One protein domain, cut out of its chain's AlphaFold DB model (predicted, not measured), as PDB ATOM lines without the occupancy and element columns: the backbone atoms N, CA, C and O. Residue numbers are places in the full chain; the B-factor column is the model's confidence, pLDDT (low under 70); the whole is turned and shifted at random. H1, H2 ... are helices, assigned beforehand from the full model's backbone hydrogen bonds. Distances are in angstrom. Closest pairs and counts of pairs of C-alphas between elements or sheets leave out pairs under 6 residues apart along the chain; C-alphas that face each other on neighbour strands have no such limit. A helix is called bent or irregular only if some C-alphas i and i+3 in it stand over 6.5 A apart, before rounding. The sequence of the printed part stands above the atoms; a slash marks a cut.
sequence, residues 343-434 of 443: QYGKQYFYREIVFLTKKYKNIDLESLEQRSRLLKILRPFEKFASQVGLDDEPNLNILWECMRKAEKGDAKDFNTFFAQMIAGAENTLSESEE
ATOM      1  N   GLN A 343       2.632 -28.979  64.909       84.81
ATOM      2  CA  GLN A 343       2.756 -27.568  64.533       84.81
ATOM      3  C   GLN A 343       3.397 -27.380  63.148       84.81
ATOM      4  O   GLN A 343       2.890 -26.615  62.330       84.81
ATOM      5  N   TYR A 344       4.486 -28.097  62.860       84.44
ATOM      6  CA  TYR A 344       5.338 -27.867  61.684       84.44
ATOM      7  C   TYR A 344       5.489 -29.085  60.763       84.44
ATOM      8  O   TYR A 344       6.017 -28.958  59.657       84.44
ATOM      9  N   GLY A 345       5.015 -30.268  61.160       84.69
ATOM     10  CA  GLY A 345       5.261 -31.522  60.440       84.69
ATOM     11  C   GLY A 345       4.814 -31.497  58.978       84.69
ATOM     12  O   GLY A 345       5.564 -31.917  58.098       84.69
ATOM     13  N   LYS A 346       3.639 -30.923  58.682       87.56
ATOM     14  CA  LYS A 346       3.158 -30.764  57.295       87.56
ATOM     15  C   LYS A 346       4.082 -29.874  56.462       87.56
ATOM     16  O   LYS A 346       4.376 -30.198  55.313       87.56
ATOM     17  N   GLN A 347       4.570 -28.776  57.039       84.44
ATOM     18  CA  GLN A 347       5.497 -27.869  56.360       84.44
ATOM     19  C   GLN A 347       6.833 -28.566  56.080       84.44
ATOM     20  O   GLN A 347       7.346 -28.480  54.963       84.44
ATOM     21  N   TYR A 348       7.369 -29.314  57.051       84.31
ATOM     22  CA  TYR A 348       8.581 -30.111  56.858       84.31
ATOM     23  C   TYR A 348       8.412 -31.171  55.773       84.31
ATOM     24  O   TYR A 348       9.259 -31.259  54.883       84.31
ATOM     25  N   PHE A 349       7.294 -31.901  55.783       90.38
ATOM     26  CA  PHE A 349       6.971 -32.891  54.759       90.38
ATOM     27  C   PHE A 349       6.998 -32.284  53.350       90.38
ATOM     28  O   PHE A 349       7.720 -32.767  52.473       90.38
ATOM     29  N   TYR A 350       6.257 -31.193  53.131       86.38
ATOM     30  CA  TYR A 350       6.196 -30.552  51.817       86.38
ATOM     31  C   TYR A 350       7.538 -29.929  51.408       86.38
ATOM     32  O   TYR A 350       7.935 -30.024  50.246       86.38
ATOM     33  N   ARG A 351       8.294 -29.350  52.346       83.69
ATOM     34  CA  ARG A 351       9.638 -28.827  52.061       83.69
ATOM     35  C   ARG A 351      10.584 -29.936  51.601       83.69
ATOM     36  O   ARG A 351      11.303 -29.762  50.618       83.69
ATOM     37  N   GLU A 352      10.582 -31.075  52.289       86.75
ATOM     38  CA  GLU A 352      11.448 -32.201  51.949       86.75
ATOM     39  C   GLU A 352      11.056 -32.872  50.633       86.75
ATOM     40  O   GLU A 352      11.940 -33.182  49.831       86.75
ATOM     41  N   ILE A 353       9.756 -33.045  50.359       87.56
ATOM     42  CA  ILE A 353       9.307 -33.663  49.104       87.56
ATOM     43  C   ILE A 353       9.627 -32.763  47.901       87.56
ATOM     44  O   ILE A 353      10.082 -33.264  46.874       87.56
ATOM     45  N   VAL A 354       9.499 -31.437  48.046       84.88
ATOM     46  CA  VAL A 354       9.894 -30.452  47.022       84.88
ATOM     47  C   VAL A 354      11.411 -30.419  46.833       84.88
ATOM     48  O   VAL A 354      11.904 -30.359  45.706       84.88
ATOM     49  N   PHE A 355      12.190 -30.471  47.914       85.00
ATOM     50  CA  PHE A 355      13.647 -30.552  47.804       85.00
ATOM     51  C   PHE A 355      14.079 -31.828  47.070       85.00
ATOM     52  O   PHE A 355      14.950 -31.791  46.199       85.00
ATOM     53  N   LEU A 356      13.449 -32.960  47.388       87.50
ATOM     54  CA  LEU A 356      13.709 -34.244  46.751       87.50
ATOM     55  C   LEU A 356      13.344 -34.214  45.264       87.50
ATOM     56  O   LEU A 356      14.170 -34.626  44.446       87.50
ATOM     57  N   THR A 357      12.170 -33.698  44.886       85.62
ATOM     58  CA  THR A 357      11.772 -33.601  43.469       85.62
ATOM     59  C   THR A 357      12.760 -32.742  42.683       85.62
ATOM     60  O   THR A 357      13.221 -33.160  41.621       85.62
ATOM     61  N   LYS A 358      13.213 -31.614  43.249       82.44
ATOM     62  CA  LYS A 358      14.259 -30.766  42.652       82.44
ATOM     63  C   LYS A 358      15.602 -31.486  42.532       82.44
ATOM     64  O   LYS A 358      16.241 -31.427  41.480       82.44
ATOM     65  N   LYS A 359      16.031 -32.200  43.577       85.94
ATOM     66  CA  LYS A 359      17.287 -32.972  43.589       85.94
ATOM     67  C   LYS A 359      17.314 -34.053  42.505       85.94
ATOM     68  O   LYS A 359      18.380 -34.333  41.960       85.94
ATOM     69  N   TYR A 360      16.161 -34.640  42.186       88.38
ATOM     70  CA  TYR A 360      16.024 -35.719  41.206       88.38
ATOM     71  C   TYR A 360      15.337 -35.290  39.903       88.38
ATOM     72  O   TYR A 360      14.895 -36.149  39.149       88.38
ATOM     73  N   LYS A 361      15.301 -33.993  39.574       86.62
ATOM     74  CA  LYS A 361      14.627 -33.499  38.358       86.62
ATOM     75  C   LYS A 361      15.159 -34.086  37.043       86.62
ATOM     76  O   LYS A 361      14.415 -34.233  36.086       86.62
ATOM     77  N   ASN A 362      16.445 -34.440  37.012       87.31
ATOM     78  CA  ASN A 362      17.131 -34.985  35.833       87.31
ATOM     79  C   ASN A 362      17.262 -36.516  35.877       87.31
ATOM     80  O   ASN A 362      18.131 -37.078  35.211       87.31
ATOM     81  N   ILE A 363      16.492 -37.191  36.732       89.31
ATOM     82  CA  ILE A 363      16.559 -38.644  36.838       89.31
ATOM     83  C   ILE A 363      15.944 -39.302  35.599       89.31
ATOM     84  O   ILE A 363      14.877 -38.904  35.134       89.31
ATOM     85  N   ASP A 364      16.606 -40.331  35.075       89.25
ATOM     86  CA  ASP A 364      16.056 -41.145  33.997       89.25
ATOM     87  C   ASP A 364      15.059 -42.153  34.582       89.25
ATOM     88  O   ASP A 364      15.435 -43.188  35.135       89.25
ATOM     89  N   LEU A 365      13.772 -41.830  34.478       86.56
ATOM     90  CA  LEU A 365      12.681 -42.670  34.976       86.56
ATOM     91  C   LEU A 365      12.438 -43.918  34.111       86.56
ATOM     92  O   LEU A 365      11.756 -44.846  34.561       86.56
ATOM     93  N   GLU A 366      12.999 -43.984  32.902       86.75
ATOM     94  CA  GLU A 366      12.934 -45.171  32.044       86.75
ATOM     95  C   GLU A 366      13.968 -46.218  32.483       86.75
ATOM     96  O   GLU A 366      13.681 -47.423  32.478       86.75
ATOM     97  N   SER A 367      15.122 -45.772  32.992       91.81
ATOM     98  CA  SER A 367      16.123 -46.639  33.617       91.81
ATOM     99  C   SER A 367      15.576 -47.338  34.866       91.81
ATOM    100  O   SER A 367      15.251 -46.711  35.877       91.81
ATOM    101  N   LEU A 368      15.534 -48.676  34.827       88.31
ATOM    102  CA  LEU A 368      15.096 -49.505  35.955       88.31
ATOM    103  C   LEU A 368      15.914 -49.222  37.224       88.31
ATOM    104  O   LEU A 368      15.344 -49.107  38.303       88.31
ATOM    105  N   GLU A 369      17.234 -49.078  37.096       91.75
ATOM    106  CA  GLU A 369      18.133 -48.840  38.229       91.75
ATOM    107  C   GLU A 369      17.838 -47.499  38.914       91.75
ATOM    108  O   GLU A 369      17.677 -47.434  40.137       91.75
ATOM    109  N   GLN A 370      17.723 -46.428  38.126       90.38
ATOM    110  CA  GLN A 370      17.469 -45.091  38.656       90.38
ATOM    111  C   GLN A 370      16.054 -44.979  39.230       90.38
ATOM    112  O   GLN A 370      15.879 -44.454  40.333       90.38
ATOM    113  N   ARG A 371      15.057 -45.565  38.558       92.19
ATOM    114  CA  ARG A 371      13.682 -45.642  39.062       92.19
ATOM    115  C   ARG A 371      13.596 -46.408  40.382       92.19
ATOM    116  O   ARG A 371      13.008 -45.904  41.336       92.19
ATOM    117  N   SER A 372      14.214 -47.585  40.491       89.56
ATOM    118  CA  SER A 372      14.240 -48.353  41.746       89.56
ATOM    119  C   SER A 372      14.928 -47.589  42.879       89.56
ATOM    120  O   SER A 372      14.476 -47.642  44.025       89.56
ATOM    121  N   ARG A 373      15.994 -46.838  42.575       90.88
ATOM    122  CA  ARG A 373      16.646 -45.958  43.549       90.88
ATOM    123  C   ARG A 373      15.701 -44.857  44.034       90.88
ATOM    124  O   ARG A 373      15.626 -44.636  45.241       90.88
ATOM    125  N   LEU A 374      14.977 -44.198  43.132       91.25
ATOM    126  CA  LEU A 374      14.018 -43.151  43.486       91.25
ATOM    127  C   LEU A 374      12.862 -43.686  44.334       91.25
ATOM    128  O   LEU A 374      12.556 -43.098  45.367       91.25
ATOM    129  N   LEU A 375      12.280 -44.828  43.959       91.38
ATOM    130  CA  LEU A 375      11.231 -45.489  44.744       91.38
ATOM    131  C   LEU A 375      11.709 -45.787  46.170       91.38
ATOM    132  O   LEU A 375      11.010 -45.486  47.135       91.38
ATOM    133  N   LYS A 376      12.940 -46.292  46.321       92.06
ATOM    134  CA  LYS A 376      13.551 -46.531  47.637       92.06
ATOM    135  C   LYS A 376      13.698 -45.246  48.463       92.06
ATOM    136  O   LYS A 376      13.558 -45.304  49.679       92.06
ATOM    137  N   ILE A 377      13.994 -44.117  47.818       91.75
ATOM    138  CA  ILE A 377      14.164 -42.810  48.473       91.75
ATOM    139  C   ILE A 377      12.816 -42.185  48.852       91.75
ATOM    140  O   ILE A 377      12.728 -41.557  49.899       91.75
ATOM    141  N   LEU A 378      11.780 -42.355  48.027       90.25
ATOM    142  CA  LEU A 378      10.436 -41.836  48.290       90.25
ATOM    143  C   LEU A 378       9.677 -42.666  49.329       90.25
ATOM    144  O   LEU A 378       8.824 -42.137  50.026       90.25
ATOM    145  N   ARG A 379       9.984 -43.958  49.477       89.56
ATOM    146  CA  ARG A 379       9.244 -44.867  50.369       89.56
ATOM    147  C   ARG A 379       9.105 -44.383  51.823       89.56
ATOM    148  O   ARG A 379       8.015 -44.518  52.370       89.56
ATOM    149  N   PRO A 380      10.136 -43.812  52.475       91.31
ATOM    150  CA  PRO A 380       9.985 -43.258  53.819       91.31
ATOM    151  C   PRO A 380       8.950 -42.125  53.917       91.31
ATOM    152  O   PRO A 380       8.377 -41.944  54.989       91.31
ATOM    153  N   PHE A 381       8.660 -41.408  52.821       90.56
ATOM    154  CA  PHE A 381       7.678 -40.320  52.813       90.56
ATOM    155  C   PHE A 381       6.242 -40.819  52.997       90.56
ATOM    156  O   PHE A 381       5.444 -40.100  53.574       90.56
ATOM    157  N   GLU A 382       5.914 -42.052  52.605       89.06
ATOM    158  CA  GLU A 382       4.596 -42.639  52.894       89.06
ATOM    159  C   GLU A 382       4.365 -42.727  54.413       89.06
ATOM    160  O   GLU A 382       3.317 -42.345  54.925       89.06
ATOM    161  N   LYS A 383       5.394 -43.144  55.162       88.38
ATOM    162  CA  LYS A 383       5.335 -43.184  56.628       88.38
ATOM    163  C   LYS A 383       5.360 -41.784  57.243       88.38
ATOM    164  O   LYS A 383       4.669 -41.557  58.231       88.38
ATOM    165  N   PHE A 384       6.141 -40.862  56.676       88.75
ATOM    166  CA  PHE A 384       6.183 -39.475  57.141       88.75
ATOM    167  C   PHE A 384       4.813 -38.800  56.973       88.75
ATOM    168  O   PHE A 384       4.315 -38.219  57.930       88.75
ATOM    169  N   ALA A 385       4.160 -38.965  55.817       90.50
ATOM    170  CA  ALA A 385       2.811 -38.461  55.557       90.50
ATOM    171  C   ALA A 385       1.814 -38.933  56.624       90.50
ATOM    172  O   ALA A 385       1.065 -38.116  57.158       90.50
ATOM    173  N   SER A 386       1.880 -40.210  57.014       88.06
ATOM    174  CA  SER A 386       1.042 -40.741  58.093       88.06
ATOM    175  C   SER A 386       1.321 -40.105  59.446       88.06
ATOM    176  O   SER A 386       0.402 -39.694  60.153       88.06
ATOM    177  N   GLN A 387       2.597 -39.929  59.784       86.50
ATOM    178  CA  GLN A 387       2.993 -39.290  61.038       86.50
ATOM    179  C   GLN A 387       2.534 -37.832  61.149       86.50
ATOM    180  O   GLN A 387       2.297 -37.367  62.258       86.50
ATOM    181  N   VAL A 388       2.387 -37.122  60.028       89.94
ATOM    182  CA  VAL A 388       1.959 -35.712  60.005       89.94
ATOM    183  C   VAL A 388       0.481 -35.523  59.632       89.94
ATOM    184  O   VAL A 388       0.050 -34.400  59.353       89.94
ATOM    185  N   GLY A 389      -0.309 -36.604  59.605       86.69
ATOM    186  CA  GLY A 389      -1.746 -36.556  59.321       86.69
ATOM    187  C   GLY A 389      -2.081 -36.124  57.889       86.69
ATOM    188  O   GLY A 389      -2.977 -35.302  57.684       86.69
ATOM    189  N   LEU A 390      -1.331 -36.634  56.908       88.25
ATOM    190  CA  LEU A 390      -1.547 -36.439  55.466       88.25
ATOM    191  C   LEU A 390      -1.982 -37.735  54.750       88.25
ATOM    192  O   LEU A 390      -1.927 -37.810  53.526       88.25
ATOM    193  N   ASP A 391      -2.420 -38.754  55.494       81.31
ATOM    194  CA  ASP A 391      -2.854 -40.052  54.945       81.31
ATOM    195  C   ASP A 391      -4.042 -39.941  53.981       81.31
ATOM    196  O   ASP A 391      -4.146 -40.695  53.016       81.31
ATOM    197  N   ASP A 392      -4.924 -38.970  54.207       81.44
ATOM    198  CA  ASP A 392      -6.126 -38.776  53.393       81.44
ATOM    199  C   ASP A 392      -5.911 -37.799  52.223       81.44
ATOM    200  O   ASP A 392      -6.849 -37.519  51.475       81.44
ATOM    201  N   GLU A 393      -4.691 -37.286  52.023       86.62
ATOM    202  CA  GLU A 393      -4.404 -36.341  50.941       86.62
ATOM    203  C   GLU A 393      -4.519 -37.025  49.566       86.62
ATOM    204  O   GLU A 393      -3.718 -37.913  49.245       86.62
ATOM    205  N   PRO A 394      -5.464 -36.604  48.698       84.88
ATOM    206  CA  PRO A 394      -5.747 -37.307  47.446       84.88
ATOM    207  C   PRO A 394      -4.525 -37.430  46.529       84.88
ATOM    208  O   PRO A 394      -4.285 -38.483  45.943       84.88
ATOM    209  N   ASN A 395      -3.716 -36.371  46.442       82.69
ATOM    210  CA  ASN A 395      -2.526 -36.351  45.591       82.69
ATOM    211  C   ASN A 395      -1.425 -37.292  46.104       82.69
ATOM    212  O   ASN A 395      -0.737 -37.924  45.303       82.69
ATOM    213  N   LEU A 396      -1.268 -37.422  47.424       87.44
ATOM    214  CA  LEU A 396      -0.290 -38.341  48.007       87.44
ATOM    215  C   LEU A 396      -0.748 -39.791  47.859       87.44
ATOM    216  O   LEU A 396       0.053 -40.646  47.497       87.44
ATOM    217  N   ASN A 397      -2.044 -40.063  48.012       86.50
ATOM    218  CA  ASN A 397      -2.600 -41.394  47.774       86.50
ATOM    219  C   ASN A 397      -2.367 -41.881  46.339       86.50
ATOM    220  O   ASN A 397      -1.932 -43.017  46.138       86.50
ATOM    221  N   ILE A 398      -2.547 -41.000  45.350       89.75
ATOM    222  CA  ILE A 398      -2.219 -41.309  43.951       89.75
ATOM    223  C   ILE A 398      -0.720 -41.608  43.797       89.75
ATOM    224  O   ILE A 398      -0.363 -42.597  43.152       89.75
ATOM    225  N   LEU A 399       0.162 -40.810  44.412       89.50
ATOM    226  CA  LEU A 399       1.608 -41.058  44.395       89.50
ATOM    227  C   LEU A 399       1.952 -42.444  44.964       89.50
ATOM    228  O   LEU A 399       2.679 -43.206  44.321       89.50
ATOM    229  N   TRP A 400       1.411 -42.799  46.133       92.00
ATOM    230  CA  TRP A 400       1.675 -44.082  46.794       92.00
ATOM    231  C   TRP A 400       1.179 -45.268  45.967       92.00
ATOM    232  O   TRP A 400       1.885 -46.270  45.826       92.00
ATOM    233  N   GLU A 401       0.000 -45.161  45.354       91.81
ATOM    234  CA  GLU A 401      -0.507 -46.181  44.435       91.81
ATOM    235  C   GLU A 401       0.389 -46.348  43.205       91.81
ATOM    236  O   GLU A 401       0.744 -47.478  42.851       91.81
ATOM    237  N   CYS A 402       0.807 -45.239  42.591       92.50
ATOM    238  CA  CYS A 402       1.718 -45.251  41.452       92.50
ATOM    239  C   CYS A 402       3.056 -45.911  41.815       92.50
ATOM    240  O   CYS A 402       3.557 -46.746  41.060       92.50
ATOM    241  N   MET A 403       3.605 -45.610  42.996       92.94
ATOM    242  CA  MET A 403       4.829 -46.238  43.496       92.94
ATOM    243  C   MET A 403       4.675 -47.755  43.661       92.94
ATOM    244  O   MET A 403       5.518 -48.508  43.174       92.94
ATOM    245  N   ARG A 404       3.582 -48.232  44.273       93.19
ATOM    246  CA  ARG A 404       3.326 -49.676  44.459       93.19
ATOM    247  C   ARG A 404       3.144 -50.421  43.129       93.19
ATOM    248  O   ARG A 404       3.515 -51.593  43.039       93.19
ATOM    249  N   LYS A 405       2.571 -49.781  42.100       92.56
ATOM    250  CA  LYS A 405       2.503 -50.342  40.734       92.56
ATOM    251  C   LYS A 405       3.887 -50.394  40.082       92.56
ATOM    252  O   LYS A 405       4.264 -51.436  39.543       92.56
ATOM    253  N   ALA A 406       4.671 -49.323  40.221       91.25
ATOM    254  CA  ALA A 406       6.021 -49.235  39.671       91.25
ATOM    255  C   ALA A 406       6.968 -50.283  40.273       91.25
ATOM    256  O   ALA A 406       7.756 -50.885  39.542       91.25
ATOM    257  N   GLU A 407       6.843 -50.578  41.572       87.81
ATOM    258  CA  GLU A 407       7.574 -51.666  42.239       87.81
ATOM    259  C   GLU A 407       7.240 -53.056  41.667       87.81
ATOM    260  O   GLU A 407       8.091 -53.945  41.666       87.81
ATOM    261  N   LYS A 408       6.021 -53.248  41.145       89.88
ATOM    262  CA  LYS A 408       5.566 -54.498  40.507       89.88
ATOM    263  C   LYS A 408       5.885 -54.569  39.008       89.88
ATOM    264  O   LYS A 408       5.528 -55.553  38.365       89.88
ATOM    265  N   GLY A 409       6.556 -53.554  38.462       84.06
ATOM    266  CA  GLY A 409       6.976 -53.486  37.061       84.06
ATOM    267  C   GLY A 409       6.118 -52.590  36.164       84.06
ATOM    268  O   GLY A 409       6.498 -52.387  35.015       84.06
ATOM    269  N   ASP A 410       5.020 -52.014  36.666       91.12
ATOM    270  CA  ASP A 410       4.184 -51.063  35.917       91.12
ATOM    271  C   ASP A 410       4.483 -49.618  36.341       91.12
ATOM    272  O   ASP A 410       3.902 -49.081  37.282       91.12
ATOM    273  N   ALA A 411       5.456 -49.004  35.667       89.69
ATOM    274  CA  ALA A 411       6.010 -47.700  36.032       89.69
ATOM    275  C   ALA A 411       5.351 -46.499  35.337       89.69
ATOM    276  O   ALA A 411       5.705 -45.361  35.635       89.69
ATOM    277  N   LYS A 412       4.415 -46.718  34.408       91.12
ATOM    278  CA  LYS A 412       3.915 -45.660  33.516       91.12
ATOM    279  C   LYS A 412       3.245 -44.511  34.280       91.12
ATOM    280  O   LYS A 412       3.550 -43.340  34.040       91.12
ATOM    281  N   ASP A 413       2.360 -44.859  35.211       90.25
ATOM    282  CA  ASP A 413       1.624 -43.884  36.021       90.25
ATOM    283  C   ASP A 413       2.580 -43.124  36.957       90.25
ATOM    284  O   ASP A 413       2.494 -41.906  37.079       90.25
ATOM    285  N   PHE A 414       3.566 -43.822  37.538       92.38
ATOM    286  CA  PHE A 414       4.598 -43.215  38.383       92.38
ATOM    287  C   PHE A 414       5.482 -42.230  37.617       92.38
ATOM    288  O   PHE A 414       5.687 -41.114  38.088       92.38
ATOM    289  N   ASN A 415       5.962 -42.608  36.429       90.50
ATOM    290  CA  ASN A 415       6.801 -41.740  35.604       90.50
ATOM    291  C   ASN A 415       6.057 -40.444  35.248       90.50
ATOM    292  O   ASN A 415       6.612 -39.352  35.354       90.50
ATOM    293  N   THR A 416       4.776 -40.573  34.892       89.94
ATOM    294  CA  THR A 416       3.908 -39.438  34.559       89.94
ATOM    295  C   THR A 416       3.675 -38.539  35.773       89.94
ATOM    296  O   THR A 416       3.852 -37.325  35.686       89.94
ATOM    297  N   PHE A 417       3.313 -39.126  36.914       89.31
ATOM    298  CA  PHE A 417       3.005 -38.380  38.131       89.31
ATOM    299  C   PHE A 417       4.242 -37.666  38.697       89.31
ATOM    300  O   PHE A 417       4.182 -36.492  39.052       89.31
ATOM    301  N   PHE A 418       5.398 -38.334  38.724       88.12
ATOM    302  CA  PHE A 418       6.634 -37.729  39.222       88.12
ATOM    303  C   PHE A 418       7.131 -36.596  38.310       88.12
ATOM    304  O   PHE A 418       7.570 -35.560  38.806       88.12
ATOM    305  N   ALA A 419       6.990 -36.732  36.985       86.50
ATOM    306  CA  ALA A 419       7.276 -35.646  36.045       86.50
ATOM    307  C   ALA A 419       6.370 -34.420  36.274       86.50
ATOM    308  O   ALA A 419       6.844 -33.285  36.220       86.50
ATOM    309  N   GLN A 420       5.088 -34.632  36.592       87.31
ATOM    310  CA  GLN A 420       4.167 -33.549  36.960       87.31
ATOM    311  C   GLN A 420       4.568 -32.869  38.274       87.31
ATOM    312  O   GLN A 420       4.513 -31.644  38.362       87.31
ATOM    313  N   MET A 421       5.023 -33.629  39.275       85.69
ATOM    314  CA  MET A 421       5.544 -33.057  40.523       85.69
ATOM    315  C   MET A 421       6.803 -32.211  40.302       85.69
ATOM    316  O   MET A 421       6.950 -31.172  40.945       85.69
ATOM    317  N   ILE A 422       7.702 -32.630  39.401       84.50
ATOM    318  CA  ILE A 422       8.883 -31.839  39.018       84.50
ATOM    319  C   ILE A 422       8.442 -30.508  38.399       84.50
ATOM    320  O   ILE A 422       8.861 -29.458  38.878       84.50
ATOM    321  N   ALA A 423       7.545 -30.544  37.407       82.06
ATOM    322  CA  ALA A 423       7.034 -29.338  36.752       82.06
ATOM    323  C   ALA A 423       6.287 -28.406  37.729       82.06
ATOM    324  O   ALA A 423       6.445 -27.189  37.686       82.06
ATOM    325  N   GLY A 424       5.506 -28.969  38.656       78.38
ATOM    326  CA  GLY A 424       4.813 -28.203  39.694       78.38
ATOM    327  C   GLY A 424       5.767 -27.509  40.673       78.38
ATOM    328  O   GLY A 424       5.540 -26.356  41.028       78.38
ATOM    329  N   ALA A 425       6.860 -28.174  41.063       73.81
ATOM    330  CA  ALA A 425       7.878 -27.619  41.960       73.81
ATOM    331  C   ALA A 425       8.739 -26.511  41.318       73.81
ATOM    332  O   ALA A 425       9.391 -25.747  42.039       73.81
ATOM    333  N   GLU A 426       8.771 -26.437  39.983       66.31
ATOM    334  CA  GLU A 426       9.407 -25.354  39.224       66.31
ATOM    335  C   GLU A 426       8.531 -24.090  39.210       66.31
ATOM    336  O   GLU A 426       9.050 -22.997  39.426       66.31
ATOM    337  N   ASN A 427       7.206 -24.227  39.094       59.91
ATOM    338  CA  ASN A 427       6.277 -23.085  39.090       59.91
ATOM    339  C   ASN A 427       6.162 -22.367  40.450       59.91
ATOM    340  O   ASN A 427       5.899 -21.167  40.499       59.91
ATOM    341  N   THR A 428       6.412 -23.063  41.565       57.62
ATOM    342  CA  THR A 428       6.421 -22.447  42.908       57.62
ATOM    343  C   THR A 428       7.617 -21.498  43.126       57.62
ATOM    344  O   THR A 428       7.615 -20.706  44.066       57.62
ATOM    345  N   LEU A 429       8.653 -21.554  42.273       43.47
ATOM    346  CA  LEU A 429       9.786 -20.612  42.289       43.47
ATOM    347  C   LEU A 429       9.480 -19.319  41.524       43.47
ATOM    348  O   LEU A 429       9.847 -18.249  41.987       43.47
ATOM    349  N   SER A 430       8.760 -19.396  40.403       41.56
ATOM    350  CA  SER A 430       8.383 -18.202  39.635       41.56
ATOM    351  C   SER A 430       7.436 -17.273  40.404       41.56
ATOM    352  O   SER A 430       7.572 -16.061  40.311       41.56
ATOM    353  N   GLU A 431       6.534 -17.817  41.227       38.84
ATOM    354  CA  GLU A 431       5.613 -16.999  42.038       38.84
ATOM    355  C   GLU A 431       6.248 -16.455  43.331       38.84
ATOM    356  O   GLU A 431       5.801 -15.432  43.843       38.84
ATOM    357  N   SER A 432       7.307 -17.091  43.852       38.78
ATOM    358  CA  SER A 432       8.039 -16.598  45.036       38.78
ATOM    359  C   SER A 432       9.153 -15.601  44.698       38.78
ATOM    360  O   SER A 432       9.551 -14.829  45.568       38.78
ATOM    361  N   GLU A 433       9.621 -15.562  43.446       39.78
ATOM    362  CA  GLU A 433      10.560 -14.542  42.957       39.78
ATOM    363  C   GLU A 433       9.856 -13.270  42.432       39.78
ATOM    364  O   GLU A 433      10.470 -12.203  42.440       39.78
ATOM    365  N   GLU A 434       8.575 -13.329  42.038       36.53
ATOM    366  CA  GLU A 434       7.840 -12.164  41.501       36.53
ATOM    367  C   GLU A 434       7.091 -11.314  42.546       36.53
ATOM    368  O   GLU A 434       6.623 -10.228  42.200       36.53
TER     369      GLU A 434
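AT A GLANCE: This is residues 343 to 434 of the 443 residues of an uncharacterized protein of Cytophagaceae bacterium (UniProt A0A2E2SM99). Hairpin H3-H4 packs over a layer of H1 and bent H2. H4 crosses H1. The 92 printed residues hold named helices H1 to H4: class all helix, compact, radius of gyration of the C-alphas 13.3 A, spans 37 by 31 by 19 A.

HOW THE PARTS SIT: H4, residues 412 to 433, touches H3, residues 394 to 407, closest C-alphas 414 and 402, 4.7 A. It touches H1, residues 343 to 359, closest C-alphas 422 and 357, 5.6 A. H2, residues 368 to 387, one helix by hydrogen bonds, is bent: C-alphas 377 and 380 are 6.8 A apart. Arm H2b, from 380, touches H1, closest C-alphas 385 and 349, 7.0 A. In H1 12 of 13 and in H4 15 of 18 O i to N i+4 pairs are within hydrogen-bond range.

IN THESE COORDINATES: H4, 33.2 A long, ends at C-alpha 433, (10.560, -14.542, 42.957). H1, irregular with C-alphas 343 and 346 7.9 A apart, begins at (2.756, -27.568, 64.533).

THE WHOLE: The printed part has no cut; pLDDT is under 70 from 426 to 434.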